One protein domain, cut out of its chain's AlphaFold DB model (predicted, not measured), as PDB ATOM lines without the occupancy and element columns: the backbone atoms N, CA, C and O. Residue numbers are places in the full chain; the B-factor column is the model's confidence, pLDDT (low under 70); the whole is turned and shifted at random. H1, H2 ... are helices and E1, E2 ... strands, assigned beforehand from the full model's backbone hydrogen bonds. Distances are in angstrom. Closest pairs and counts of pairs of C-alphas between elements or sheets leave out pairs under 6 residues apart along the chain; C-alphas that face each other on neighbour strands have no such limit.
ATOM      1  N   GLY A   4     325.932 220.038 341.225       49.62
ATOM      2  CA  GLY A   4     325.437 220.622 339.965       49.62
ATOM      3  C   GLY A   4     325.050 222.109 340.030       49.62
ATOM      4  O   GLY A   4     325.196 222.828 339.044       49.62
ATOM      5  N   ALA A   5     324.603 222.603 341.190       50.84
ATOM      6  CA  ALA A   5     324.108 223.977 341.333       50.84
ATOM      7  C   ALA A   5     325.236 225.030 341.347       50.84
ATOM      8  O   ALA A   5     325.071 226.124 340.807       50.84
ATOM      9  N   ALA A   6     326.407 224.691 341.898       50.41
ATOM     10  CA  ALA A   6     327.563 225.590 341.944       50.41
ATOM     11  C   ALA A   6     328.180 225.819 340.550       50.41
ATOM     12  O   ALA A   6     328.536 226.947 340.210       50.41
ATOM     13  N   ALA A   7     328.227 224.778 339.712       49.91
ATOM     14  CA  ALA A   7     328.745 224.863 338.345       49.91
ATOM     15  C   ALA A   7     327.859 225.732 337.433       49.91
ATOM     16  O   ALA A   7     328.370 226.556 336.677       49.91
ATOM     17  N   LEU A   8     326.530 225.623 337.552       50.84
ATOM     18  CA  LEU A   8     325.572 226.466 336.821       50.84
ATOM     19  C   LEU A   8     325.614 227.940 337.261       50.84
ATOM     20  O   LEU A   8     325.463 228.829 336.420       50.84
ATOM     21  N   CYS A   9     325.872 228.216 338.543       48.69
ATOM     22  CA  CYS A   9     326.054 229.580 339.052       48.69
ATOM     23  C   CYS A   9     327.377 230.209 338.581       48.69
ATOM     24  O   CYS A   9     327.389 231.369 338.170       48.69
ATOM     25  N   LEU A  10     328.473 229.442 338.565       50.00
ATOM     26  CA  LEU A  10     329.775 229.886 338.049       50.00
ATOM     27  C   LEU A  10     329.748 230.127 336.529       50.00
ATOM     28  O   LEU A  10     330.271 231.131 336.054       50.00
ATOM     29  N   LEU A  11     329.059 229.271 335.766       51.16
ATOM     30  CA  LEU A  11     328.855 229.451 334.322       51.16
ATOM     31  C   LEU A  11     327.977 230.670 333.988       51.16
ATOM     32  O   LEU A  11     328.237 231.358 333.000       51.16
ATOM     33  N   ARG A  12     326.955 230.973 334.804       51.78
ATOM     34  CA  ARG A  12     326.153 232.207 334.668       51.78
ATOM     35  C   ARG A  12     326.955 233.461 335.022       51.78
ATOM     36  O   ARG A  12     326.804 234.470 334.339       51.78
ATOM     37  N   ARG A  13     327.814 233.396 336.042       50.94
ATOM     38  CA  ARG A  13     328.645 234.520 336.496       50.94
ATOM     39  C   ARG A  13     329.748 234.872 335.491       50.94
ATOM     40  O   ARG A  13     329.850 236.031 335.107       50.94
ATOM     41  N   ASN A  14     330.435 233.875 334.929       54.31
ATOM     42  CA  ASN A  14     331.432 234.091 333.872       54.31
ATOM     43  C   ASN A  14     330.822 234.609 332.553       54.31
ATOM     44  O   ASN A  14     331.451 235.397 331.851       54.31
ATOM     45  N   ARG A  15     329.587 234.213 332.203       54.72
ATOM     46  CA  ARG A  15     328.875 234.771 331.032       54.72
ATOM     47  C   ARG A  15     328.446 236.228 331.234       54.72
ATOM     48  O   ARG A  15     328.473 236.993 330.275       54.72
ATOM     49  N   ALA A  16     328.073 236.614 332.454       55.78
ATOM     50  CA  ALA A  16     327.747 238.002 332.781       55.78
ATOM     51  C   ALA A  16     328.998 238.903 332.781       55.78
ATOM     52  O   ALA A  16     328.950 239.991 332.217       55.78
ATOM     53  N   GLU A  17     330.131 238.431 333.315       60.34
ATOM     54  CA  GLU A  17     331.417 239.157 333.307       60.34
ATOM     55  C   GLU A  17     332.030 239.285 331.895       60.34
ATOM     56  O   GLU A  17     332.575 240.329 331.527       60.34
ATOM     57  N   GLY A  18     331.881 238.261 331.047       67.00
ATOM     58  CA  GLY A  18     332.266 238.339 329.633       67.00
ATOM     59  C   GLY A  18     331.398 239.312 328.826       67.00
ATOM     60  O   GLY A  18     331.894 240.007 327.946       67.00
ATOM     61  N   SER A  19     330.105 239.415 329.149       77.25
ATOM     62  CA  SER A  19     329.190 240.351 328.485       77.25
ATOM     63  C   SER A  19     329.455 241.810 328.871       77.25
ATOM     64  O   SER A  19     329.334 242.687 328.017       77.25
ATOM     65  N   THR A  20     329.798 242.098 330.130       82.88
ATOM     66  CA  THR A  20     330.066 243.475 330.584       82.88
ATOM     67  C   THR A  20     331.388 244.016 330.039       82.88
ATOM     68  O   THR A  20     331.452 245.179 329.645       82.88
ATOM     69  N   THR A  21     332.421 243.175 329.934       87.12
ATOM     70  CA  THR A  21     333.711 243.543 329.323       87.12
ATOM     71  C   THR A  21     333.599 243.772 327.812       87.12
ATOM     72  O   THR A  21     334.175 244.731 327.295       87.12
ATOM     73  N   LEU A  22     332.791 242.975 327.102       87.50
ATOM     74  CA  LEU A  22     332.465 243.203 325.687       87.50
ATOM     75  C   LEU A  22     331.712 244.519 325.465       87.50
ATOM     76  O   LEU A  22     332.036 245.261 324.545       87.50
ATOM     77  N   LEU A  23     330.741 244.841 326.324       91.50
ATOM     78  CA  LEU A  23     330.018 246.113 326.243       91.50
ATOM     79  C   LEU A  23     330.944 247.306 326.497       91.50
ATOM     80  O   LEU A  23     330.887 248.279 325.753       91.50
ATOM     81  N   LEU A  24     331.820 247.231 327.502       92.31
ATOM     82  CA  LEU A  24     332.760 248.309 327.818       92.31
ATOM     83  C   LEU A  24     333.809 248.515 326.712       92.31
ATOM     84  O   LEU A  24     334.128 249.642 326.346       92.31
ATOM     85  N   THR A  25     334.338 247.428 326.152       94.06
ATOM     86  CA  THR A  25     335.285 247.515 325.031       94.06
ATOM     87  C   THR A  25     334.605 248.034 323.769       94.06
ATOM     88  O   THR A  25     335.156 248.909 323.106       94.06
ATOM     89  N   ALA A  26     333.384 247.581 323.471       94.06
ATOM     90  CA  ALA A  26     332.597 248.097 322.357       94.06
ATOM     91  C   ALA A  26     332.293 249.594 322.515       94.06
ATOM     92  O   ALA A  26     332.452 250.342 321.554       94.06
ATOM     93  N   THR A  27     331.913 250.061 323.712       95.50
ATOM     94  CA  THR A  27     331.673 251.494 323.948       95.50
ATOM     95  C   THR A  27     332.954 252.313 323.848       95.50
ATOM     96  O   THR A  27     332.932 253.369 323.221       95.50
ATOM     97  N   MET A  28     334.088 251.824 324.366       96.50
ATOM     98  CA  MET A  28     335.384 252.489 324.182       96.50
ATOM     99  C   MET A  28     335.781 252.584 322.706       96.50
ATOM    100  O   MET A  28     336.170 253.658 322.252       96.50
ATOM    101  N   LEU A  29     335.633 251.502 321.934       96.88
ATOM    102  CA  LEU A  29     335.899 251.513 320.493       96.88
ATOM    103  C   LEU A  29     334.988 252.503 319.761       96.88
ATOM    104  O   LEU A  29     335.453 253.228 318.884       96.88
ATOM    105  N   LEU A  30     333.714 252.578 320.145       97.38
ATOM    106  CA  LEU A  30     332.747 253.500 319.553       97.38
ATOM    107  C   LEU A  30     333.099 254.963 319.870       97.38
ATOM    108  O   LEU A  30     333.042 255.809 318.981       97.38
ATOM    109  N   LEU A  31     333.549 255.261 321.092       97.81
ATOM    110  CA  LEU A  31     334.043 256.591 321.472       97.81
ATOM    111  C   LEU A  31     335.310 256.983 320.695       97.81
ATOM    112  O   LEU A  31     335.424 258.113 320.215       97.81
ATOM    113  N   VAL A  32     336.249 256.051 320.510       97.81
ATOM    114  CA  VAL A  32     337.453 256.286 319.695       97.81
ATOM    115  C   VAL A  32     337.080 256.506 318.223       97.81
ATOM    116  O   VAL A  32     337.565 257.443 317.590       97.81
ATOM    117  N   ALA A  33     336.162 255.710 317.674       97.25
ATOM    118  CA  ALA A  33     335.668 255.895 316.310       97.25
ATOM    119  C   ALA A  33     334.955 257.250 316.133       97.25
ATOM    120  O   ALA A  33     335.188 257.956 315.153       97.25
ATOM    121  N   ALA A  34     334.137 257.664 317.104       96.81
ATOM    122  CA  ALA A  34     333.441 258.947 317.063       96.81
ATOM    123  C   ALA A  34     334.412 260.140 317.119       96.81
ATOM    124  O   ALA A  34     334.271 261.091 316.351       96.81
ATOM    125  N   THR A  35     335.425 260.086 317.989       97.56
ATOM    126  CA  THR A  35     336.421 261.166 318.117       97.56
ATOM    127  C   THR A  35     337.342 261.260 316.901       97.56
ATOM    128  O   THR A  35     337.623 262.363 316.437       97.56
ATOM    129  N   THR A  36     337.760 260.128 316.325       97.62
ATOM    130  CA  THR A  36     338.559 260.111 315.086       97.62
ATOM    131  C   THR A  36     337.773 260.645 313.888       97.62
ATOM    132  O   THR A  36     338.307 261.449 313.123       97.62
ATOM    133  N   LEU A  37     336.490 260.285 313.755       97.56
ATOM    134  CA  LEU A  37     335.627 260.822 312.703       97.56
ATOM    135  C   LEU A  37     335.408 262.332 312.864       97.56
ATOM    136  O   LEU A  37     335.511 263.070 311.885       97.56
ATOM    137  N   ALA A  38     335.164 262.806 314.090       96.94
ATOM    138  CA  ALA A  38     335.071 264.235 314.373       96.94
ATOM    139  C   ALA A  38     336.374 264.962 314.002       96.94
ATOM    140  O   ALA A  38     336.334 265.978 313.309       96.94
ATOM    141  N   GLY A  39     337.532 264.412 314.384       97.06
ATOM    142  CA  GLY A  39     338.842 264.955 314.022       97.06
ATOM    143  C   GLY A  39     339.043 265.066 312.508       97.06
ATOM    144  O   GLY A  39     339.490 266.104 312.024       97.06
ATOM    145  N   LEU A  40     338.638 264.047 311.742       97.31
ATOM    146  CA  LEU A  40     338.702 264.085 310.280       97.31
ATOM    147  C   LEU A  40     337.849 265.220 309.693       97.31
ATOM    148  O   LEU A  40     338.316 265.942 308.813       97.31
ATOM    149  N   GLN A  41     336.629 265.418 310.200       96.06
ATOM    150  CA  GLN A  41     335.755 266.508 309.751       96.06
ATOM    151  C   GLN A  41     336.363 267.887 310.045       96.06
ATOM    152  O   GLN A  41     336.367 268.757 309.174       96.06
ATOM    153  N   PHE A  42     336.955 268.073 311.231       96.75
ATOM    154  CA  PHE A  42     337.669 269.307 311.572       96.75
ATOM    155  C   PHE A  42     338.850 269.581 310.635       96.75
ATOM    156  O   PHE A  42     339.050 270.724 310.224       96.75
ATOM    157  N   LEU A  43     339.611 268.551 310.255       97.00
ATOM    158  CA  LEU A  43     340.730 268.706 309.320       97.00
ATOM    159  C   LEU A  43     340.261 269.116 307.920       97.00
ATOM    160  O   LEU A  43     340.866 269.995 307.306       97.00
ATOM    161  N   LEU A  44     339.170 268.526 307.425       96.06
ATOM    162  CA  LEU A  44     338.597 268.891 306.126       96.06
ATOM    163  C   LEU A  44     338.070 270.333 306.128       96.06
ATOM    164  O   LEU A  44     338.367 271.092 305.203       96.06
ATOM    165  N   ALA A  45     337.364 270.734 307.188       95.31
ATOM    166  CA  ALA A  45     336.881 272.105 307.349       95.31
ATOM    167  C   ALA A  45     338.041 273.113 307.444       95.31
ATOM    168  O   ALA A  45     338.038 274.135 306.756       95.31
ATOM    169  N   SER A  46     339.074 272.799 308.234       95.88
ATOM    170  CA  SER A  46     340.280 273.629 308.366       95.88
ATOM    171  C   SER A  46     341.007 273.800 307.030       95.88
ATOM    172  O   SER A  46     341.405 274.910 306.663       95.88
ATOM    173  N   ARG A  47     341.110 272.728 306.232       95.50
ATOM    174  CA  ARG A  47     341.687 272.788 304.883       95.50
ATOM    175  C   ARG A  47     340.923 273.750 303.970       95.50
ATOM    176  O   ARG A  47     341.545 274.486 303.207       95.50
ATOM    177  N   GLN A  48     339.595 273.753 304.025       92.94
ATOM    178  CA  GLN A  48     338.793 274.645 303.190       92.94
ATOM    179  C   GLN A  48     338.999 276.116 303.574       92.94
ATOM    180  O   GLN A  48     339.223 276.948 302.696       92.94
ATOM    181  N   VAL A  49     338.992 276.426 304.876       94.56
ATOM    182  CA  VAL A  49     339.223 277.791 305.380       94.56
ATOM    183  C   VAL A  49     340.622 278.285 305.012       94.56
ATOM    184  O   VAL A  49     340.760 279.370 304.453       94.56
ATOM    185  N   THR A  50     341.653 277.476 305.259       94.50
ATOM    186  CA  THR A  50     343.047 277.834 304.938       94.50
ATOM    187  C   THR A  50     343.268 278.035 303.442       94.50
ATOM    188  O   THR A  50     343.949 278.977 303.046       94.50
ATOM    189  N   THR A  51     342.654 277.199 302.600       91.75
ATOM    190  CA  THR A  51     342.736 277.361 301.141       91.75
ATOM    191  C   THR A  51     342.093 278.676 300.713       91.75
ATOM    192  O   THR A  51     342.692 279.428 299.953       91.75
ATOM    193  N   TYR A  52     340.909 278.993 301.239       92.25
ATOM    194  CA  TYR A  52     340.222 280.238 300.909       92.25
ATOM    195  C   TYR A  52     341.003 281.481 301.365       92.25
ATOM    196  O   TYR A  52     341.145 282.426 300.594       92.25
ATOM    197  N   GLN A  53     341.574 281.461 302.573       94.75
ATOM    198  CA  GLN A  53     342.431 282.543 303.076       94.75
ATOM    199  C   GLN A  53     343.671 282.750 302.201       94.75
ATOM    200  O   GLN A  53     344.028 283.883 301.885       94.75
ATOM    201  N   LEU A  54     344.308 281.660 301.774       94.12
ATOM    202  CA  LEU A  54     345.471 281.719 300.895       94.12
ATOM    203  C   LEU A  54     345.112 282.290 299.515       94.12
ATOM    204  O   LEU A  54     345.840 283.128 298.994       94.12
ATOM    205  N   GLU A  55     343.982 281.885 298.938       92.62
ATOM    206  CA  GLU A  55     343.496 282.435 297.667       92.62
ATOM    207  C   GLU A  55     343.165 283.934 297.774       92.62
ATOM    208  O   GLU A  55     343.484 284.701 296.861       92.62
ATOM    209  N   GLN A  56     342.589 284.379 298.898       94.38
ATOM    210  CA  GLN A  56     342.344 285.799 299.160       94.38
ATOM    211  C   GLN A  56     343.644 286.604 299.267       94.38
ATOM    212  O   GLN A  56     343.735 287.673 298.665       94.38
ATOM    213  N   GLU A  57     344.657 286.095 299.975       95.94
ATOM    214  CA  GLU A  57     345.954 286.772 300.100       95.94
ATOM    215  C   GLU A  57     346.655 286.881 298.740       95.94
ATOM    216  O   GLU A  57     347.178 287.939 298.394       95.94
ATOM    217  N   ILE A  58     346.609 285.829 297.914       94.19
ATOM    218  CA  ILE A  58     347.149 285.873 296.546       94.19
ATOM    219  C   ILE A  58     346.445 286.954 295.726       94.19
ATOM    220  O   ILE A  58     347.114 287.763 295.079       94.19
ATOM    221  N   ALA A  59     345.110 286.993 295.761       94.12
ATOM    222  CA  ALA A  59     344.338 288.005 295.051       94.12
ATOM    223  C   ALA A  59     344.672 289.418 295.557       94.12
ATOM    224  O   ALA A  59     344.841 290.333 294.755       94.12
ATOM    225  N   PHE A  60     344.819 289.601 296.871       96.25
ATOM    226  CA  PHE A  60     345.186 290.878 297.477       96.25
ATOM    227  C   PHE A  60     346.579 291.342 297.038       96.25
ATOM    228  O   PHE A  60     346.723 292.468 296.568       96.25
ATOM    229  N   ARG A  61     347.592 290.470 297.092       95.44
ATOM    230  CA  ARG A  61     348.957 290.797 296.643       95.44
ATOM    231  C   ARG A  61     349.027 291.079 295.148       95.44
ATOM    232  O   ARG A  61     349.729 291.991 294.716       95.44
ATOM    233  N   ALA A  62     348.262 290.347 294.343       94.06
ATOM    234  CA  ALA A  62     348.141 290.635 292.919       94.06
ATOM    235  C   ALA A  62     347.540 292.034 292.674       94.06
ATOM    236  O   ALA A  62     348.042 292.778 291.837       94.06
ATOM    237  N   ALA A  63     346.511 292.423 293.432       95.38
ATOM    238  CA  ALA A  63     345.923 293.759 293.335       95.38
ATOM    239  C   ALA A  63     346.909 294.849 293.790       95.38
ATOM    240  O   ALA A  63     347.042 295.869 293.123       95.38
ATOM    241  N   GLU A  64     347.629 294.615 294.890       96.50
ATOM    242  CA  GLU A  64     348.617 295.543 295.459       96.50
ATOM    243  C   GLU A  64     349.753 295.811 294.472       96.50
ATOM    244  O   GLU A  64     350.097 296.958 294.203       96.50
ATOM    245  N   THR A  65     350.291 294.756 293.865       95.19
ATOM    246  CA  THR A  65     351.350 294.897 292.862       95.19
ATOM    247  C   THR A  65     350.880 295.698 291.645       95.19
ATOM    248  O   THR A  65     351.598 296.594 291.208       95.19
ATOM    249  N   ALA A  66     349.670 295.452 291.129       95.06
ATOM    250  CA  ALA A  66     349.110 296.260 290.043       95.06
ATOM    251  C   ALA A  66     348.836 297.714 290.447       95.06
ATOM    252  O   ALA A  66     349.008 298.606 289.621       95.06
ATOM    253  N   LEU A  67     348.434 297.963 291.695       96.25
ATOM    254  CA  LEU A  67     348.216 299.310 292.215       96.25
ATOM    255  C   LEU A  67     349.525 300.107 292.268       96.25
ATOM    256  O   LEU A  67     349.580 301.228 291.774       96.25
ATOM    257  N   LEU A  68     350.587 299.502 292.804       95.62
ATOM    258  CA  LEU A  68     351.911 300.122 292.884       95.62
ATOM    259  C   LEU A  68     352.515 300.371 291.494       95.62
ATOM    260  O   LEU A  68     353.113 301.422 291.262       95.62
ATOM    261  N   ASP A  69     352.335 299.428 290.562       95.00
ATOM    262  CA  ASP A  69     352.735 299.598 289.159       95.00
ATOM    263  C   ASP A  69     352.009 300.792 288.524       95.00
ATOM    264  O   ASP A  69     352.654 301.666 287.950       95.00
ATOM    265  N   ALA A  70     350.688 300.872 288.696       95.06
ATOM    266  CA  ALA A  70     349.858 301.954 288.179       95.06
ATOM    267  C   ALA A  70     350.226 303.327 288.759       95.06
ATOM    268  O   ALA A  70     350.269 304.315 288.031       95.06
ATOM    269  N   GLU A  71     350.511 303.414 290.058       94.88
ATOM    270  CA  GLU A  71     350.941 304.665 290.690       94.88
ATOM    271  C   GLU A  71     352.285 305.143 290.129       94.88
ATOM    272  O   GLU A  71     352.425 306.306 289.739       94.88
ATOM    273  N   ALA A  72     353.272 304.247 290.042       93.44
ATOM    274  CA  ALA A  72     354.588 304.575 289.501       93.44
ATOM    275  C   ALA A  72     354.508 305.006 288.026       93.44
ATOM    276  O   ALA A  72     355.147 305.979 287.610       93.44
ATOM    277  N   GLU A  73     353.693 304.294 287.255       91.94
ATOM    278  CA  GLU A  73     353.431 304.525 285.841       91.94
ATOM    279  C   GLU A  73     352.706 305.851 285.594       91.94
ATOM    280  O   GLU A  73     353.167 306.649 284.776       91.94
ATOM    281  N   LEU A  74     351.659 306.154 286.362       90.94
ATOM    282  CA  LEU A  74     350.947 307.427 286.305       90.94
ATOM    283  C   LEU A  74     351.868 308.599 286.660       90.94
ATOM    284  O   LEU A  74     351.880 309.612 285.961       90.94
ATOM    285  N   MET A  75     352.696 308.459 287.699       89.88
ATOM    286  CA  MET A  75     353.683 309.480 288.068       89.88
ATOM    287  C   MET A  75     354.714 309.716 286.960       89.88
ATOM    288  O   MET A  75     355.105 310.858 286.705       89.88
ATOM    289  N   ALA A  76     355.165 308.655 286.287       89.00
ATOM    290  CA  ALA A  76     356.060 308.773 285.140       89.00
ATOM    291  C   ALA A  76     355.369 309.444 283.943       89.00
ATOM    292  O   ALA A  76     355.933 310.367 283.354       89.00
ATOM    293  N   ALA A  77     354.137 309.042 283.634       87.44
ATOM    294  CA  ALA A  77     353.341 309.602 282.549       87.44
ATOM    295  C   ALA A  77     353.012 311.085 282.773       87.44
ATOM    296  O   ALA A  77     353.056 311.865 281.828       87.44
ATOM    297  N   LEU A  78     352.759 311.517 284.012       85.31
ATOM    298  CA  LEU A  78     352.550 312.932 284.343       85.31
ATOM    299  C   LEU A  78     353.807 313.775 284.097       85.31
ATOM    300  O   LEU A  78     353.714 314.858 283.521       85.31
ATOM    301  N   ARG A  79     354.989 313.274 284.484       83.12
ATOM    302  CA  ARG A  79     356.270 313.953 284.209       83.12
ATOM    303  C   ARG A  79     356.549 314.042 282.709       83.12
ATOM    304  O   ARG A  79     356.928 315.105 282.224       83.12
ATOM    305  N   ASN A  80     356.332 312.945 281.985       83.56
ATOM    306  CA  ASN A  80     356.572 312.865 280.544       83.56
ATOM    307  C   ASN A  80     355.529 313.640 279.727       83.56
ATOM    308  O   ASN A  80     355.847 314.189 278.678       83.56
ATOM    309  N   GLY A  81     354.284 313.711 280.195       77.69
ATOM    310  CA  GLY A  81     353.241 314.509 279.561       77.69
ATOM    311  C   GLY A  81     353.460 316.002 279.761       77.69
ATOM    312  O   GLY A  81     353.286 316.771 278.822       77.69
ATOM    313  N   ALA A  82     353.952 316.418 280.932       71.69
ATOM    314  CA  ALA A  82     354.342 317.805 281.171       71.69
ATOM    315  C   ALA A  82     355.517 318.264 280.283       71.69
ATOM    316  O   ALA A  82     355.627 319.449 279.979       71.69
ATOM    317  N   SER A  83     356.377 317.335 279.844       70.69
ATOM    318  CA  SER A  83     357.449 317.589 278.871       70.69
ATOM    319  C   SER A  83     357.047 317.332 277.411       70.69
ATOM    320  O   SER A  83     357.872 317.521 276.518       70.69
ATOM    321  N   GLY A  84     355.801 316.915 277.148       68.06
ATOM    322  CA  GLY A  84     355.283 316.627 275.804       68.06
ATOM    323  C   GLY A  84     355.764 315.308 275.181       68.06
ATOM    324  O   GLY A  84     355.476 315.046 274.016       68.06
ATOM    325  N   VAL A  85     356.482 314.472 275.938       73.62
ATOM    326  CA  VAL A  85     357.018 313.173 275.491       73.62
ATOM    327  C   VAL A  85     355.939 312.084 275.479       73.62
ATOM    328  O   VAL A  85     355.973 311.203 274.624       73.62
ATOM    329  N   ASP A  86     354.971 312.147 276.399       75.06
ATOM    330  CA  ASP A  86     353.823 311.231 276.456       75.06
ATOM    331  C   ASP A  86     352.500 312.006 276.339       75.06
ATOM    332  O   ASP A  86     352.078 312.709 277.256       75.06
ATOM    333  N   SER A  87     351.814 311.870 275.203       76.19
ATOM    334  CA  SER A  87     350.547 312.562 274.932       76.19
ATOM    335  C   SER A  87     349.316 311.831 275.472       76.19
ATOM    336  O   SER A  87     348.196 312.334 275.365       76.19
ATOM    337  N   ARG A  88     349.484 310.658 276.089       82.06
ATOM    338  CA  ARG A  88     348.368 309.832 276.555       82.06
ATOM    339  C   ARG A  88     347.525 310.512 277.633       82.06
ATOM    340  O   ARG A  88     346.320 310.281 277.677       82.06
ATOM    341  N   LEU A  89     348.135 311.363 278.457       81.12
ATOM    342  CA  LEU A  89     347.447 312.160 279.482       81.12
ATOM    343  C   LEU A  89     347.074 313.575 279.011       81.12
ATOM    344  O   LEU A  89     346.443 314.314 279.768       81.12
ATOM    345  N   ALA A  90     347.451 313.964 277.787       74.25
ATOM    346  CA  ALA A  90     347.225 315.315 277.271       74.25
ATOM    347  C   ALA A  90     345.736 315.601 277.023       74.25
ATOM    348  O   ALA A  90     345.261 316.708 277.269       74.25
ATOM    349  N   ALA A  91     344.980 314.589 276.589       77.81
ATOM    350  CA  ALA A  91     343.535 314.663 276.415       77.81
ATOM    351  C   ALA A  91     342.851 313.618 277.297       77.81
ATOM    352  O   ALA A  91     343.282 312.474 277.343       77.81
ATOM    353  N   TRP A  92     341.764 313.978 277.975       81.75
ATOM    354  CA  TRP A  92     340.992 313.020 278.770       81.75
ATOM    355  C   TRP A  92     339.697 312.629 278.062       81.75
ATOM    356  O   TRP A  92     339.100 313.475 277.388       81.75
ATOM    357  N   PRO A  93     339.221 311.381 278.238       86.31
ATOM    358  CA  PRO A  93     337.914 310.969 277.752       86.31
ATOM    359  C   PRO A  93     336.786 311.875 278.258       86.31
ATOM    360  O   PRO A  93     336.888 312.544 279.294       86.31
ATOM    361  N   LEU A  94     335.671 311.865 277.527       86.44
ATOM    362  CA  LEU A  94     334.447 312.541 277.951       86.44
ATOM    363  C   LEU A  94     333.958 311.986 279.305       86.44
ATOM    364  O   LEU A  94     334.175 310.805 279.586       86.44
ATOM    365  N   PRO A  95     333.271 312.799 280.130       87.56
ATOM    366  CA  PRO A  95     332.670 312.323 281.374       87.56
ATOM    367  C   PRO A  95     331.801 311.074 281.154       87.56
ATOM    368  O   PRO A  95     331.018 311.012 280.207       87.56
ATOM    369  N   GLY A  96     331.946 310.083 282.033       87.69
ATOM    370  CA  GLY A  96     331.243 308.800 281.982       87.69
ATOM    371  C   GLY A  96     331.841 307.796 280.995       87.69
ATOM    372  O   GLY A  96     331.218 306.773 280.724       87.69
ATOM    373  N   ARG A  97     333.019 308.077 280.421       88.75
ATOM    374  CA  ARG A  97     333.676 307.203 279.441       88.75
ATOM    375  C   ARG A  97     335.114 306.882 279.829       88.75
ATOM    376  O   ARG A  97     335.782 307.639 280.535       88.75
ATOM    377  N   CYS A  98     335.587 305.765 279.291       89.50
ATOM    378  CA  CYS A  98     336.986 305.368 279.303       89.50
ATOM    379  C   CYS A  98     337.609 305.532 277.915       89.50
ATOM    380  O   CYS A  98     336.916 305.476 276.895       89.50
ATOM    381  N   GLY A  99     338.919 305.750 277.889       87.44
ATOM    382  CA  GLY A  99     339.715 305.835 276.678       87.44
ATOM    383  C   GLY A  99     339.895 304.473 276.012       87.44
ATOM    384  O   GLY A  99     339.679 303.415 276.605       87.44
ATOM    385  N   ALA A 100     340.314 304.514 274.750       84.62
ATOM    386  CA  ALA A 100     340.619 303.344 273.935       84.62
ATOM    387  C   ALA A 100     342.040 303.450 273.359       84.62
ATOM    388  O   ALA A 100     342.688 304.494 273.449       84.62
ATOM    389  N   GLY A 101     342.535 302.361 272.761       84.69
ATOM    390  CA  GLY A 101     343.883 302.324 272.187       84.69
ATOM    391  C   GLY A 101     344.947 302.655 273.235       84.69
ATOM    392  O   GLY A 101     345.002 301.999 274.275       84.69
ATOM    393  N   ALA A 102     345.746 303.693 272.978       82.06
ATOM    394  CA  ALA A 102     346.783 304.167 273.893       82.06
ATOM    395  C   ALA A 102     346.226 304.663 275.239       82.06
ATOM    396  O   ALA A 102     346.909 304.548 276.246       82.06
ATOM    397  N   GLN A 103     344.985 305.160 275.288       86.00
ATOM    398  CA  GLN A 103     344.342 305.670 276.509       86.00
ATOM    399  C   GLN A 103     343.473 304.629 277.223       86.00
ATOM    400  O   GLN A 103     342.651 304.981 278.070       86.00
ATOM    401  N   ARG A 104     343.595 303.347 276.853       88.38
ATOM    402  CA  ARG A 104     342.870 302.262 277.524       88.38
ATOM    403  C   ARG A 104     343.103 302.343 279.032       88.38
ATOM    404  O   ARG A 104     344.229 302.547 279.456       88.38
ATOM    405  N   GLY A 105     342.037 302.184 279.811       88.94
ATOM    406  CA  GLY A 105     342.060 302.209 281.276       88.94
ATOM    407  C   GLY A 105     342.140 303.589 281.910       88.94
ATOM    408  O   GLY A 105     341.995 303.675 283.124       88.94
ATOM    409  N   LEU A 106     342.280 304.657 281.124       90.94
ATOM    410  CA  LEU A 106     342.040 306.016 281.595       90.94
ATOM    411  C   LEU A 106     340.550 306.317 281.485       90.94
ATOM    412  O   LEU A 106     339.963 306.176 280.415       90.94
ATOM    413  N   CYS A 107     339.930 306.738 282.575       90.88
ATOM    414  CA  CYS A 107     338.497 306.958 282.654       90.88
ATOM    415  C   CYS A 107     338.192 308.311 283.293       90.88
ATOM    416  O   CYS A 107     338.942 308.824 284.123       90.88
ATOM    417  N   ARG A 108     337.062 308.899 282.905       90.25
ATOM    418  CA  ARG A 108     336.536 310.098 283.552       90.25
ATOM    419  C   ARG A 108     335.180 309.766 284.169       90.25
ATOM    420  O   ARG A 108     334.245 309.503 283.414       90.25
ATOM    421  N   PRO A 109     335.037 309.774 285.502       89.25
ATOM    422  CA  PRO A 109     333.758 309.502 286.135       89.25
ATOM    423  C   PRO A 109     332.743 310.605 285.812       89.25
ATOM    424  O   PRO A 109     333.100 311.754 285.540       89.25
ATOM    425  N   ALA A 110     331.464 310.243 285.839       88.31
ATOM    426  CA  ALA A 110     330.345 311.169 285.734       88.31
ATOM    427  C   ALA A 110     329.278 310.804 286.764       88.31
ATOM    428  O   ALA A 110     329.123 309.638 287.126       88.31
ATOM    429  N   ALA A 111     328.527 311.809 287.213       84.75
ATOM    430  CA  ALA A 111     327.362 311.574 288.050       84.75
ATOM    431  C   ALA A 111     326.374 310.641 287.328       84.75
ATOM    432  O   ALA A 111     326.150 310.782 286.126       84.75
ATOM    433  N   ASN A 112     325.778 309.710 288.074       84.94
ATOM    434  CA  ASN A 112     324.788 308.740 287.588       84.94
ATOM    435  C   ASN A 112     325.294 307.734 286.537       84.94
ATOM    436  O   ASN A 112     324.482 307.061 285.909       84.94
ATOM    437  N   ILE A 113     326.612 307.604 286.354       88.06
ATOM    438  CA  ILE A 113     327.218 306.543 285.543       88.06
ATOM    439  C   ILE A 113     327.971 305.588 286.467       88.06
ATOM    440  O   ILE A 113     328.725 306.018 287.341       88.06
ATOM    441  N   GLN A 114     327.747 304.290 286.274       87.50
ATOM    442  CA  GLN A 114     328.404 303.241 287.046       87.50
ATOM    443  C   GLN A 114     329.920 303.248 286.784       87.50
ATOM    444  O   GLN A 114     330.334 303.362 285.626       87.50
ATOM    445  N   PRO A 115     330.761 303.137 287.828       87.25
ATOM    446  CA  PRO A 115     332.199 303.066 287.637       87.25
ATOM    447  C   PRO A 115     332.607 301.834 286.814       87.25
ATOM    448  O   PRO A 115     332.059 300.750 287.022       87.25
ATOM    449  N   PRO A 116     333.616 301.961 285.936       84.69
ATOM    450  CA  PRO A 116     334.019 300.897 285.012       84.69
ATOM    451  C   PRO A 116     334.549 299.642 285.716       84.69
ATOM    452  O   PRO A 116     334.528 298.553 285.154       84.69
ATOM    453  N   TRP A 117     335.039 299.782 286.949       86.69
ATOM    454  CA  TRP A 117     335.532 298.662 287.745       86.69
ATOM    455  C   TRP A 117     334.408 297.835 288.381       86.69
ATOM    456  O   TRP A 117     334.677 296.719 288.819       86.69
ATOM    457  N   VAL A 118     333.161 298.324 288.441       86.56
ATOM    458  CA  VAL A 118     332.052 297.541 289.021       86.56
ATOM    459  C   VAL A 118     331.761 296.308 288.166       86.56
ATOM    460  O   VAL A 118     331.499 295.242 288.713       86.56
ATOM    461  N   ASP A 119     331.932 296.398 286.846       82.19
ATOM    462  CA  ASP A 119     331.788 295.248 285.946       82.19
ATOM    463  C   ASP A 119     332.759 294.112 286.308       82.19
ATOM    464  O   ASP A 119     332.491 292.940 286.038       82.19
ATOM    465  N   TRP A 120     333.880 294.411 286.973       83.62
ATOM    466  CA  TRP A 120     334.803 293.385 287.457       83.62
ATOM    467  C   TRP A 120     334.247 292.545 288.609       83.62
ATOM    468  O   TRP A 120     334.749 291.443 288.841       83.62
ATOM    469  N   LEU A 121     333.221 293.027 289.310       78.06
ATOM    470  CA  LEU A 121     332.506 292.264 290.332       78.06
ATOM    471  C   LEU A 121     331.526 291.274 289.694       78.06
ATOM    472  O   LEU A 121     331.488 290.113 290.097       78.06
ATOM    473  N   ASP A 122     330.818 291.700 288.648       72.56
ATOM    474  CA  ASP A 122     329.726 290.923 288.046       72.56
ATOM    475  C   ASP A 122     330.190 289.970 286.928       72.56
ATOM    476  O   ASP A 122     329.532 288.974 286.608       72.56
ATOM    477  N   SER A 123     331.351 290.226 286.323       60.69
ATOM    478  CA  SER A 123     331.804 289.476 285.148       60.69
ATOM    479  C   SER A 123     332.498 288.162 285.510       60.69
ATOM    480  O   SER A 123     333.487 288.145 286.242       60.69
ATOM    481  N   ARG A 124     332.095 287.033 284.907       59.09
ATOM    482  CA  ARG A 124     332.855 285.758 284.982       59.09
ATOM    483  C   ARG A 124     334.251 285.852 284.353       59.09
ATOM    484  O   ARG A 124     335.139 285.085 284.713       59.09
ATOM    485  N   ARG A 125     334.444 286.809 283.446       56.12
ATOM    486  CA  ARG A 125     335.730 287.246 282.906       56.12
ATOM    487  C   ARG A 125     335.698 288.772 282.922       56.12
ATOM    488  O   ARG A 125     334.997 289.310 282.080       56.12
ATOM    489  N   PRO A 126     336.335 289.461 283.883       58.66
ATOM    490  CA  PRO A 126     336.398 290.921 283.863       58.66
ATOM    491  C   PRO A 126     337.005 291.317 282.520       58.66
ATOM    492  O   PRO A 126     338.154 290.970 282.240       58.66
ATOM    493  N   ASP A 127     336.199 291.901 281.638       54.00
ATOM    494  CA  ASP A 127     336.574 292.063 280.243       54.00
ATOM    495  C   ASP A 127     337.929 292.769 280.129       54.00
ATOM    496  O   ASP A 127     338.166 293.849 280.675       54.00
ATOM    497  N   ALA A 128     338.827 292.158 279.356       57.72
ATOM    498  CA  ALA A 128     340.157 292.666 279.020       57.72
ATOM    499  C   ALA A 128     340.133 293.989 278.217       57.72
ATOM    500  O   ALA A 128     341.180 294.468 277.768       57.72
ATOM    501  N   ALA A 129     338.948 294.560 277.985       62.50
ATOM    502  CA  ALA A 129     338.737 295.713 277.127       62.50
ATOM    503  C   ALA A 129     339.108 297.036 277.809       62.50
ATOM    504  O   ALA A 129     339.771 297.855 277.175       62.50
ATOM    505  N   ILE A 130     338.728 297.234 279.078       79.88
ATOM    506  CA  ILE A 130     338.869 298.536 279.755       79.88
ATOM    507  C   ILE A 130     340.124 298.587 280.633       79.88
ATOM    508  O   ILE A 130     340.840 299.578 280.589       79.88
ATOM    509  N   GLY A 131     340.430 297.531 281.392       87.00
ATOM    510  CA  GLY A 131     341.568 297.524 282.317       87.00
ATOM    511  C   GLY A 131     342.929 297.383 281.632       87.00
ATOM    512  O   GLY A 131     343.105 296.537 280.745       87.00
ATOM    513  N   ILE A 132     343.908 298.155 282.098       91.12
ATOM    514  CA  ILE A 132     345.320 298.016 281.732       91.12
ATOM    515  C   ILE A 132     345.875 296.803 282.475       91.12
ATOM    516  O   ILE A 132     345.694 296.686 283.682       91.12
ATOM    517  N   ALA A 133     346.526 295.880 281.766       91.56
ATOM    518  CA  ALA A 133     347.278 294.825 282.435       91.56
ATOM    519  C   ALA A 133     348.533 295.427 283.066       91.56
ATOM    520  O   ALA A 133     349.220 296.221 282.418       91.56
ATOM    521  N   MET A 134     348.838 295.034 284.300       91.75
ATOM    522  CA  MET A 134     350.107 295.366 284.943       91.75
ATOM    523  C   MET A 134     351.267 295.126 283.967       91.75
ATOM    524  O   MET A 134     351.229 294.175 283.182       91.75
ATOM    525  N   GLY A 135     352.256 296.015 283.955       90.69
ATOM    526  CA  GLY A 135     353.405 295.867 283.066       90.69
ATOM    527  C   GLY A 135     353.213 296.347 281.632       90.69
ATOM    528  O   GLY A 135     354.195 296.415 280.899       90.69
ATOM    529  N   THR A 136     351.998 296.725 281.208       90.88
ATOM    530  CA  THR A 136     351.752 297.192 279.824       90.88
ATOM    531  C   THR A 136     352.650 298.372 279.442       90.88
ATOM    532  O   THR A 136     353.122 298.436 278.309       90.88
ATOM    533  N   PHE A 137     352.901 299.289 280.380       88.38
ATOM    534  CA  PHE A 137     353.716 300.487 280.147       88.38
ATOM    535  C   PHE A 137     355.067 300.448 280.872       88.38
ATOM    536  O   PHE A 137     356.043 300.987 280.362       88.38
ATOM    537  N   SER A 138     355.149 299.794 282.035       87.06
ATOM    538  CA  SER A 138     356.391 299.668 282.811       87.06
ATOM    539  C   SER A 138     357.288 298.513 282.353       87.06
ATOM    540  O   SER A 138     358.466 298.478 282.700       87.06
ATOM    541  N   GLY A 139     356.746 297.546 281.602       88.75
ATOM    542  CA  GLY A 139     357.424 296.289 281.275       88.75
ATOM    543  C   GLY A 139     357.530 295.316 282.455       88.75
ATOM    544  O   GLY A 139     358.178 294.279 282.323       88.75
ATOM    545  N   ALA A 140     356.913 295.626 283.601       88.69
ATOM    546  CA  ALA A 140     356.920 294.752 284.765       88.69
ATOM    547  C   ALA A 140     356.243 293.407 284.459       88.69
ATOM    548  O   ALA A 140     355.181 293.336 283.844       88.69
ATOM    549  N   THR A 141     356.839 292.318 284.930       87.75
ATOM    550  CA  THR A 141     356.285 290.970 284.779       87.75
ATOM    551  C   THR A 141     356.107 290.326 286.138       87.75
ATOM    552  O   THR A 141     356.951 290.497 287.019       87.75
ATOM    553  N   LEU A 142     355.058 289.520 286.295       84.06
ATOM    554  CA  LEU A 142     354.966 288.638 287.450       84.06
ATOM    555  C   LEU A 142     356.107 287.606 287.419       84.06
ATOM    556  O   LEU A 142     356.476 287.136 286.337       84.06
ATOM    557  N   PRO A 143     356.668 287.235 288.582       81.69
ATOM    558  CA  PRO A 143     357.700 286.212 288.648       81.69
ATOM    559  C   PRO A 143     357.162 284.876 288.131       81.69
ATOM    560  O   PRO A 143     356.042 284.473 288.447       81.69
ATOM    561  N   ALA A 144     357.979 284.171 287.346       80.38
ATOM    562  CA  ALA A 144     357.648 282.828 286.896       80.38
ATOM    563  C   ALA A 144     357.579 281.889 288.109       80.38
ATOM    564  O   ALA A 144     358.545 281.747 288.860       80.38
ATOM    565  N   LEU A 145     356.428 281.250 288.295       80.19
ATOM    566  CA  LEU A 145     356.214 280.296 289.373       80.19
ATOM    567  C   LEU A 145     356.469 278.867 288.875       80.19
ATOM    568  O   LEU A 145     356.019 278.516 287.780       80.19
ATOM    569  N   PRO A 146     357.164 278.019 289.655       82.00
ATOM    570  CA  PRO A 146     357.302 276.610 289.318       82.00
ATOM    571  C   PRO A 146     355.936 275.912 289.324       82.00
ATOM    572  O   PRO A 146     354.990 276.352 289.981       82.00
ATOM    573  N   ALA A 147     355.830 274.797 288.598       74.12
ATOM    574  CA  ALA A 147     354.590 274.033 288.516       74.12
ATOM    575  C   ALA A 147     354.083 273.649 289.920       74.12
ATOM    576  O   ALA A 147     354.812 273.063 290.717       74.12
ATOM    577  N   GLY A 148     352.829 273.994 290.220       72.25
ATOM    578  CA  GLY A 148     352.201 273.733 291.519       72.25
ATOM    579  C   GLY A 148     352.438 274.801 292.596       72.25
ATOM    580  O   GLY A 148     351.797 274.728 293.646       72.25
ATOM    581  N   ALA A 149     353.281 275.811 292.354       79.81
ATOM    582  CA  ALA A 149     353.416 276.936 293.273       79.81
ATOM    583  C   ALA A 149     352.164 277.828 293.272       79.81
ATOM    584  O   ALA A 149     351.447 277.957 292.279       79.81
ATOM    585  N   ALA A 150     351.883 278.415 294.432       76.19
ATOM    586  CA  ALA A 150     350.748 279.298 294.635       76.19
ATOM    587  C   ALA A 150     351.052 280.692 294.072       76.19
ATOM    588  O   ALA A 150     352.009 281.329 294.501       76.19
ATOM    589  N   GLY A 151     350.242 281.164 293.126       80.62
ATOM    590  CA  GLY A 151     350.397 282.481 292.518       80.62
ATOM    591  C   GLY A 151     349.129 282.924 291.800       80.62
ATOM    592  O   GLY A 151     348.178 282.150 291.678       80.62
ATOM    593  N   ALA A 152     349.117 284.180 291.356       82.94
ATOM    594  CA  ALA A 152     347.973 284.768 290.669       82.94
ATOM    595  C   ALA A 152     347.645 283.989 289.386       82.94
ATOM    596  O   ALA A 152     348.531 283.709 288.578       82.94
ATOM    597  N   GLY A 153     346.370 283.650 289.187       76.19
ATOM    598  CA  GLY A 153     345.910 282.883 288.025       76.19
ATOM    599  C   GLY A 153     345.834 283.701 286.730       76.19
ATOM    600  O   GLY A 153     345.701 283.135 285.646       76.19
ATOM    601  N   ALA A 154     345.917 285.028 286.826       83.94
ATOM    602  CA  ALA A 154     345.902 285.947 285.698       83.94
ATOM    603  C   ALA A 154     346.730 287.198 286.007       83.94
ATOM    604  O   ALA A 154     346.921 287.554 287.169       83.94
ATOM    605  N   MET A 155     347.177 287.891 284.955       88.12
ATOM    606  CA  MET A 155     347.843 289.185 285.110       88.12
ATOM    607  C   MET A 155     346.873 290.179 285.771       88.12
ATOM    608  O   MET A 155     345.771 290.368 285.234       88.12
ATOM    609  N   PRO A 156     347.244 290.805 286.903       92.38
ATOM    610  CA  PRO A 156     346.397 291.780 287.564       92.38
ATOM    611  C   PRO A 156     346.263 293.033 286.698       92.38
ATOM    612  O   PRO A 156     347.063 293.288 285.790       92.38
ATOM    613  N   ARG A 157     345.191 293.789 286.929       91.81
ATOM    614  CA  ARG A 157     344.791 294.903 286.063       91.81
ATOM    615  C   ARG A 157     344.425 296.128 286.872       91.81
ATOM    616  O   ARG A 157     344.058 296.003 288.031       91.81
ATOM    617  N   TYR A 158     344.454 297.292 286.241       94.06
ATOM    618  CA  TYR A 158     344.014 298.531 286.865       94.06
ATOM    619  C   TYR A 158     343.304 299.466 285.884       94.06
ATOM    620  O   TYR A 158     343.402 299.328 284.661       94.06
ATOM    621  N   VAL A 159     342.563 300.414 286.449       94.06
ATOM    622  CA  VAL A 159     342.008 301.588 285.769       94.06
ATOM    623  C   VAL A 159     342.369 302.835 286.563       94.06
ATOM    624  O   VAL A 159     342.507 302.782 287.785       94.06
ATOM    625  N   VAL A 160     342.503 303.955 285.863       93.75
ATOM    626  CA  VAL A 160     342.809 305.265 286.432       93.75
ATOM    627  C   VAL A 160     341.666 306.212 286.102       93.75
ATOM    628  O   VAL A 160     341.380 306.491 284.939       93.75
ATOM    629  N   GLU A 161     341.015 306.731 287.128       92.69
ATOM    630  CA  GLU A 161     339.932 307.696 287.033       92.69
ATOM    631  C   GLU A 161     340.432 309.102 287.393       92.69
ATOM    632  O   GLU A 161     340.968 309.313 288.480       92.69
ATOM    633  N   LEU A 162     340.229 310.091 286.517       90.25
ATOM    634  CA  LEU A 162     340.510 311.497 286.838       90.25
ATOM    635  C   LEU A 162     339.336 312.110 287.612       90.25
ATOM    636  O   LEU A 162     338.282 312.385 287.042       90.25
ATOM    637  N   LEU A 163     339.539 312.406 288.894       87.50
ATOM    638  CA  LEU A 163     338.551 313.009 289.795       87.50
ATOM    639  C   LEU A 163     338.542 314.549 289.735       87.50
ATOM    640  O   LEU A 163     338.393 315.215 290.758       87.50
ATOM    641  N   HIS A 164     338.749 315.140 288.555       73.69
ATOM    642  CA  HIS A 164     338.846 316.594 288.404       73.69
ATOM    643  C   HIS A 164     337.567 317.203 287.813       73.69
ATOM    644  O   HIS A 164     337.065 316.768 286.775       73.69
ATOM    645  N   GLU A 165     337.053 318.246 288.469       58.25
ATOM    646  CA  GLU A 165     335.749 318.847 288.151       58.25
ATOM    647  C   GLU A 165     335.770 319.784 286.935       58.25
ATOM    648  O   GLU A 165     334.728 320.072 286.349       58.25
ATOM    649  N   ARG A 166     336.940 320.284 286.530       57.50
ATOM    650  CA  ARG A 166     337.018 321.389 285.566       57.50
ATOM    651  C   ARG A 166     336.866 320.888 284.093       57.50
ATOM    652  O   ARG A 166     337.163 319.721 283.797       57.50
ATOM    653  N   PRO A 167     336.334 321.703 283.150       50.12
ATOM    654  CA  PRO A 167     336.085 321.288 281.759       50.12
ATOM    655  C   PRO A 167     337.380 320.956 281.005       50.12
ATOM    656  O   PRO A 167     338.397 321.570 281.306       50.12
ATOM    657  N   PRO A 168     337.365 320.015 280.040       48.53
ATOM    658  CA  PRO A 168     338.571 319.570 279.334       48.53
ATOM    659  C   PRO A 168     339.327 320.734 278.657       48.53
ATOM    660  O   PRO A 168     338.726 321.517 277.929       48.53
ATOM    661  N   GLY A 169     340.640 320.809 278.899       58.09
ATOM    662  CA  GLY A 169     341.623 321.737 278.319       58.09
ATOM    663  C   GLY A 169     343.047 321.211 278.577       58.09
ATOM    664  O   GLY A 169     343.182 320.123 279.132       58.09
ATOM    665  N   GLU A 170     344.105 321.928 278.183       58.72
ATOM    666  CA  GLU A 170     345.503 321.509 278.421       58.72
ATOM    667  C   GLU A 170     345.836 321.491 279.930       58.72
ATOM    668  O   GLU A 170     346.237 322.490 280.522       58.72
ATOM    669  N   TRP A 171     345.621 320.343 280.580       64.50
ATOM    670  CA  TRP A 171     345.897 320.129 282.009       64.50
ATOM    671  C   TRP A 171     347.384 319.956 282.312       64.50
ATOM    672  O   TRP A 171     347.846 320.300 283.399       64.50
ATOM    673  N   LEU A 172     348.105 319.372 281.356       69.12
ATOM    674  CA  LEU A 172     349.532 319.102 281.418       69.12
ATOM    675  C   LEU A 172     350.232 320.066 280.458       69.12
ATOM    676  O   LEU A 172     350.210 319.869 279.248       69.12
ATOM    677  N   GLY A 173     350.833 321.112 281.017       65.94
ATOM    678  CA  GLY A 173     351.631 322.109 280.301       65.94
ATOM    679  C   GLY A 173     352.744 322.665 281.193       65.94
ATOM    680  O   GLY A 173     352.962 322.170 282.304       65.94
ATOM    681  N   SER A 174     353.429 323.723 280.750       64.06
ATOM    682  CA  SER A 174     354.542 324.353 281.490       64.06
ATOM    683  C   SER A 174     354.173 324.777 282.918       64.06
ATOM    684  O   SER A 174     355.007 324.749 283.828       64.06
ATOM    685  N   ASP A 175     352.909 325.130 283.143       67.56
ATOM    686  CA  ASP A 175     352.407 325.529 284.457       67.56
ATOM    687  C   ASP A 175     352.336 324.342 285.424       67.56
ATOM    688  O   ASP A 175     352.684 324.483 286.597       67.56
ATOM    689  N   TYR A 176     351.973 323.148 284.939       71.31
ATOM    690  CA  TYR A 176     352.019 321.919 285.736       71.31
ATOM    691  C   TYR A 176     353.465 321.570 286.115       71.31
ATOM    692  O   TYR A 176     353.752 321.340 287.287       71.31
ATOM    693  N   ALA A 177     354.400 321.633 285.155       67.62
ATOM    694  CA  ALA A 177     355.824 321.376 285.402       67.62
ATOM    695  C   ALA A 177     356.457 322.356 286.411       67.62
ATOM    696  O   ALA A 177     357.345 321.978 287.171       67.62
ATOM    697  N   SER A 178     355.992 323.609 286.440       68.12
ATOM    698  CA  SER A 178     356.460 324.639 287.380       68.12
ATOM    699  C   SER A 178     355.724 324.641 288.730       68.12
ATOM    700  O   SER A 178     355.960 325.530 289.549       68.12
ATOM    701  N   GLY A 179     354.833 323.670 288.976       71.06
ATOM    702  CA  GLY A 179     354.061 323.547 290.220       71.06
ATOM    703  C   GLY A 179     352.964 324.605 290.396       71.06
ATOM    704  O   GLY A 179     352.377 324.712 291.472       71.06
ATOM    705  N   LYS A 180     352.683 325.394 289.352       70.75
ATOM    706  CA  LYS A 180     351.642 326.435 289.323       70.75
ATOM    707  C   LYS A 180     350.327 325.948 288.703       70.75
ATOM    708  O   LYS A 180     349.325 326.657 288.755       70.75
ATOM    709  N   GLY A 181     350.338 324.757 288.109       67.38
ATOM    710  CA  GLY A 181     349.198 324.120 287.461       67.38
ATOM    711  C   GLY A 181     348.163 323.542 288.437       67.38
ATOM    712  O   GLY A 181     348.341 323.567 289.658       67.38
ATOM    713  N   PRO A 182     347.042 323.020 287.912       69.81
ATOM    714  CA  PRO A 182     345.985 322.439 288.728       69.81
ATOM    715  C   PRO A 182     346.471 321.175 289.445       69.81
ATOM    716  O   PRO A 182     347.113 320.315 288.845       69.81
ATOM    717  N   ARG A 183     346.092 321.024 290.720       76.62
ATOM    718  CA  ARG A 183     346.296 319.766 291.445       76.62
ATOM    719  C   ARG A 183     345.316 318.723 290.923       76.62
ATOM    720  O   ARG A 183     344.122 318.770 291.236       76.62
ATOM    721  N   LEU A 184     345.819 317.817 290.098       83.44
ATOM    722  CA  LEU A 184     345.046 316.700 289.576       83.44
ATOM    723  C   LEU A 184     344.820 315.686 290.700       83.44
ATOM    724  O   LEU A 184     345.687 315.478 291.543       83.44
ATOM    725  N   ARG A 185     343.631 315.091 290.737       89.12
ATOM    726  CA  ARG A 185     343.302 314.012 291.669       89.12
ATOM    727  C   ARG A 185     342.941 312.799 290.846       89.12
ATOM    728  O   ARG A 185     342.078 312.889 289.974       89.12
ATOM    729  N   PHE A 186     343.576 311.684 291.149       91.81
ATOM    730  CA  PHE A 186     343.332 310.419 290.486       91.81
ATOM    731  C   PHE A 186     342.803 309.412 291.484       91.81
ATOM    732  O   PHE A 186     343.204 309.413 292.645       91.81
ATOM    733  N   ARG A 187     341.922 308.539 291.016       94.81
ATOM    734  CA  ARG A 187     341.548 307.318 291.710       94.81
ATOM    735  C   ARG A 187     342.013 306.150 290.873       94.81
ATOM    736  O   ARG A 187     341.627 306.027 289.716       94.81
ATOM    737  N   ILE A 188     342.851 305.313 291.451       95.81
ATOM    738  CA  ILE A 188     343.351 304.111 290.803       95.81
ATOM    739  C   ILE A 188     342.629 302.941 291.440       95.81
ATOM    740  O   ILE A 188     342.656 302.801 292.662       95.81
ATOM    741  N   THR A 189     341.996 302.111 290.619       95.88
ATOM    742  CA  THR A 189     341.348 300.881 291.074       95.88
ATOM    743  C   THR A 189     342.057 299.699 290.438       95.88
ATOM    744  O   THR A 189     342.085 299.577 289.212       95.88
ATOM    745  N   ALA A 190     342.625 298.832 291.269       95.38
ATOM    746  CA  ALA A 190     343.367 297.649 290.866       95.38
ATOM    747  C   ALA A 190     342.602 296.373 291.226       95.38
ATOM    748  O   ALA A 190     342.060 296.240 292.321       95.38
ATOM    749  N   LEU A 191     342.590 295.424 290.295       93.31
ATOM    750  CA  LEU A 191     342.004 294.102 290.425       93.31
ATOM    751  C   LEU A 191     343.110 293.052 290.443       93.31
ATOM    752  O   LEU A 191     343.844 292.874 289.464       93.31
ATOM    753  N   GLY A 192     343.149 292.299 291.531       92.62
ATOM    754  CA  GLY A 192     343.912 291.071 291.649       92.62
ATOM    755  C   GLY A 192     342.994 289.860 291.631       92.62
ATOM    756  O   GLY A 192     341.885 289.880 292.173       92.62
ATOM    757  N   ILE A 193     343.462 288.798 290.985       90.00
ATOM    758  CA  ILE A 193     342.740 287.537 290.853       90.00
ATOM    759  C   ILE A 193     343.590 286.453 291.511       90.00
ATOM    760  O   ILE A 193     344.797 286.376 291.263       90.00
ATOM    761  N   GLY A 194     342.957 285.643 292.362       89.75
ATOM    762  CA  GLY A 194     343.574 284.470 292.971       89.75
ATOM    763  C   GLY A 194     343.948 283.419 291.925       89.75
ATOM    764  O   GLY A 194     343.897 283.647 290.713       89.75
ATOM    765  N   ARG A 195     344.322 282.227 292.375       87.69
ATOM    766  CA  ARG A 195     344.470 281.067 291.488       87.69
ATOM    767  C   ARG A 195     343.107 280.645 290.949       87.69
ATOM    768  O   ARG A 195     342.985 280.316 289.772       87.69
ATOM    769  N   ASP A 196     342.094 280.670 291.815       86.94
ATOM    770  CA  ASP A 196     340.696 280.577 291.411       86.94
ATOM    771  C   ASP A 196     340.198 281.952 290.939       86.94
ATOM    772  O   ASP A 196     340.218 282.930 291.686       86.94
ATOM    773  N   ALA A 197     339.703 282.023 289.700       84.69
ATOM    774  CA  ALA A 197     339.172 283.250 289.106       84.69
ATOM    775  C   ALA A 197     337.903 283.787 289.800       84.69
ATOM    776  O   ALA A 197     337.497 284.930 289.545       84.69
ATOM    777  N   ALA A 198     337.264 282.976 290.650       85.75
ATOM    778  CA  ALA A 198     336.171 283.398 291.520       85.75
ATOM    779  C   ALA A 198     336.656 284.203 292.738       85.75
ATOM    780  O   ALA A 198     335.887 284.994 293.282       85.75
ATOM    781  N   VAL A 199     337.918 284.042 293.156       90.19
ATOM    782  CA  VAL A 199     338.500 284.787 294.276       90.19
ATOM    783  C   VAL A 199     339.201 286.029 293.742       90.19
ATOM    784  O   VAL A 199     340.138 285.958 292.945       90.19
ATOM    785  N   ARG A 200     338.714 287.193 294.163       90.00
ATOM    786  CA  ARG A 200     339.143 288.496 293.652       90.00
ATOM    787  C   ARG A 200     339.350 289.459 294.800       90.00
ATOM    788  O   ARG A 200     338.647 289.390 295.804       90.00
ATOM    789  N   SER A 201     340.283 290.376 294.606       93.00
ATOM    790  CA  SER A 201     340.507 291.497 295.503       93.00
ATOM    791  C   SER A 201     340.567 292.779 294.689       93.00
ATOM    792  O   SER A 201     341.208 292.822 293.636       93.00
ATOM    793  N   LEU A 202     339.870 293.802 295.169       94.00
ATOM    794  CA  LEU A 202     339.893 295.142 294.603       94.00
ATOM    795  C   LEU A 202     340.548 296.073 295.605       94.00
ATOM    796  O   LEU A 202     340.101 296.160 296.748       94.00
ATOM    797  N   LEU A 203     341.576 296.781 295.156       96.75
ATOM    798  CA  LEU A 203     342.220 297.831 295.926       96.75
ATOM    799  C   LEU A 203     342.032 299.156 295.220       96.75
ATOM    800  O   LEU A 203     342.022 299.226 293.990       96.75
ATOM    801  N   GLN A 204     341.885 300.205 296.014       96.12
ATOM    802  CA  GLN A 204     341.689 301.545 295.505       96.12
ATOM    803  C   GLN A 204     342.608 302.512 296.236       96.12
ATOM    804  O   GLN A 204     342.673 302.496 297.464       96.12
ATOM    805  N   SER A 205     343.278 303.364 295.471       96.19
ATOM    806  CA  SER A 205     344.111 304.453 295.975       96.19
ATOM    807  C   SER A 205     343.636 305.773 295.384       96.19
ATOM    808  O   SER A 205     343.211 305.825 294.226       96.19
ATOM    809  N   GLU A 206     343.693 306.839 296.178       94.69
ATOM    810  CA  GLU A 206     343.574 308.204 295.673       94.69
ATOM    811  C   GLU A 206     344.955 308.852 295.662       94.69
ATOM    812  O   GLU A 206     345.580 309.023 296.707       94.69
ATOM    813  N   LEU A 207     345.410 309.244 294.472       90.06
ATOM    814  CA  LEU A 207     346.702 309.881 294.268       90.06
ATOM    815  C   LEU A 207     346.508 311.360 293.925       90.06
ATOM    816  O   LEU A 207     345.783 311.712 292.989       90.06
ATOM    817  N   GLN A 208     347.196 312.221 294.671       87.12
ATOM    818  CA  GLN A 208     347.314 313.646 294.388       87.12
ATOM    819  C   GLN A 208     348.809 314.004 294.306       87.12
ATOM    820  O   GLN A 208     349.437 314.161 295.354       87.12
TER     821      GLN A 208
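AT A GLANCE: This is residues 4 to 208 of the 209 residues of the protein "Type IV pilus assembly protein PilX" of Cupriavidus basilensis OR16 (UniProt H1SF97). One very long helix, H1, runs as an unbent pole, and its residues 55 to 75 pack on a small four-stranded sheet, E1 to E4, that with its loops makes a compact head at one end. Residues 4 to 51 of H1 stick out bare from this head, and long loops, residues 83 to 105 and 123 to 156, lie round the sheet. The printed part has 205 residues, with three named helices and four named strands in the order H1 E1 H2 E2 H3 E3 E4; the sheet's order is E1 E2 E3 E4, mixed. The class is mixed, helices and strands, and the whole is extended, with a radius of gyration of the C-alphas of 32.0 A and spans of 122 by 40 by 29 A.

IN THESE COORDINATES: The sheet holds E1, residues 106 to 108; E2, residues 157 to 162, 17.2 A long; E3, residues 186 to 193, 22.9 A; and E4, residues 200 to 207, 22.7 A, ending at C-alpha 207 at (346.702, 309.881, 294.268). H1, residues 4 to 82, is 117.2 A from first to last C-alpha, from C-alpha 4 at (325.437, 220.622, 339.965) to C-alpha 82 at (354.342, 317.805, 281.171). H2 is residues 119 to 122 and H3 residues 174 to 177.

HOW THE PARTS SIT: E3 and E4 are a hairpin, antiparallel, with N 188 and O 205 2.8 A apart. E2 and E3 are antiparallel, with N 161 and O 187 2.8 A apart. E1 and E2 are parallel, with N 107 and O 160 2.8 A apart. E1, H2 and E2 form a strand-helix-strand unit, two parallel neighbour strands with a helix between, and its crossover is right-handed. The sheet is only just strongly twisted, its C-alphas up to 4.3 A off the best plane. H1 and the sheet make two layers, a helix on one face of a sheet; the closest C-alphas of H1 and E3 are those of Ala 63 and Gly 192, 3.8 A apart. H2 only grazes the sheet, with residues 120 to 121. H3 is not on the sheet; it touches H1, with residues 79 to 82 of H1 alone, and the closest C-alphas, of Ala 82 and Ala 177, are 5.7 A apart. H1 and H2 are apart. In H1 every O i to N i+4 pair is within hydrogen-bond range; H2 and H3 are too short for such a pair, and each has its 1 O i to N i+3 pair within range.

THE WHOLE: The C-alphas of Gly 4 and Ser 174, the two farthest apart, are 122.6 A apart. Without the free residues 4 to 51 and 144 to 149, the body spans 49 by 35 by 24 A. The printed part has no cut; the links H1 to E1, H2 to E2 and E2 to H3 are long. The mean pLDDT of the printed part is 83.0, and 38 residues are under 70, among them residues 4 to 18, 123 to 129 and 165 to 175.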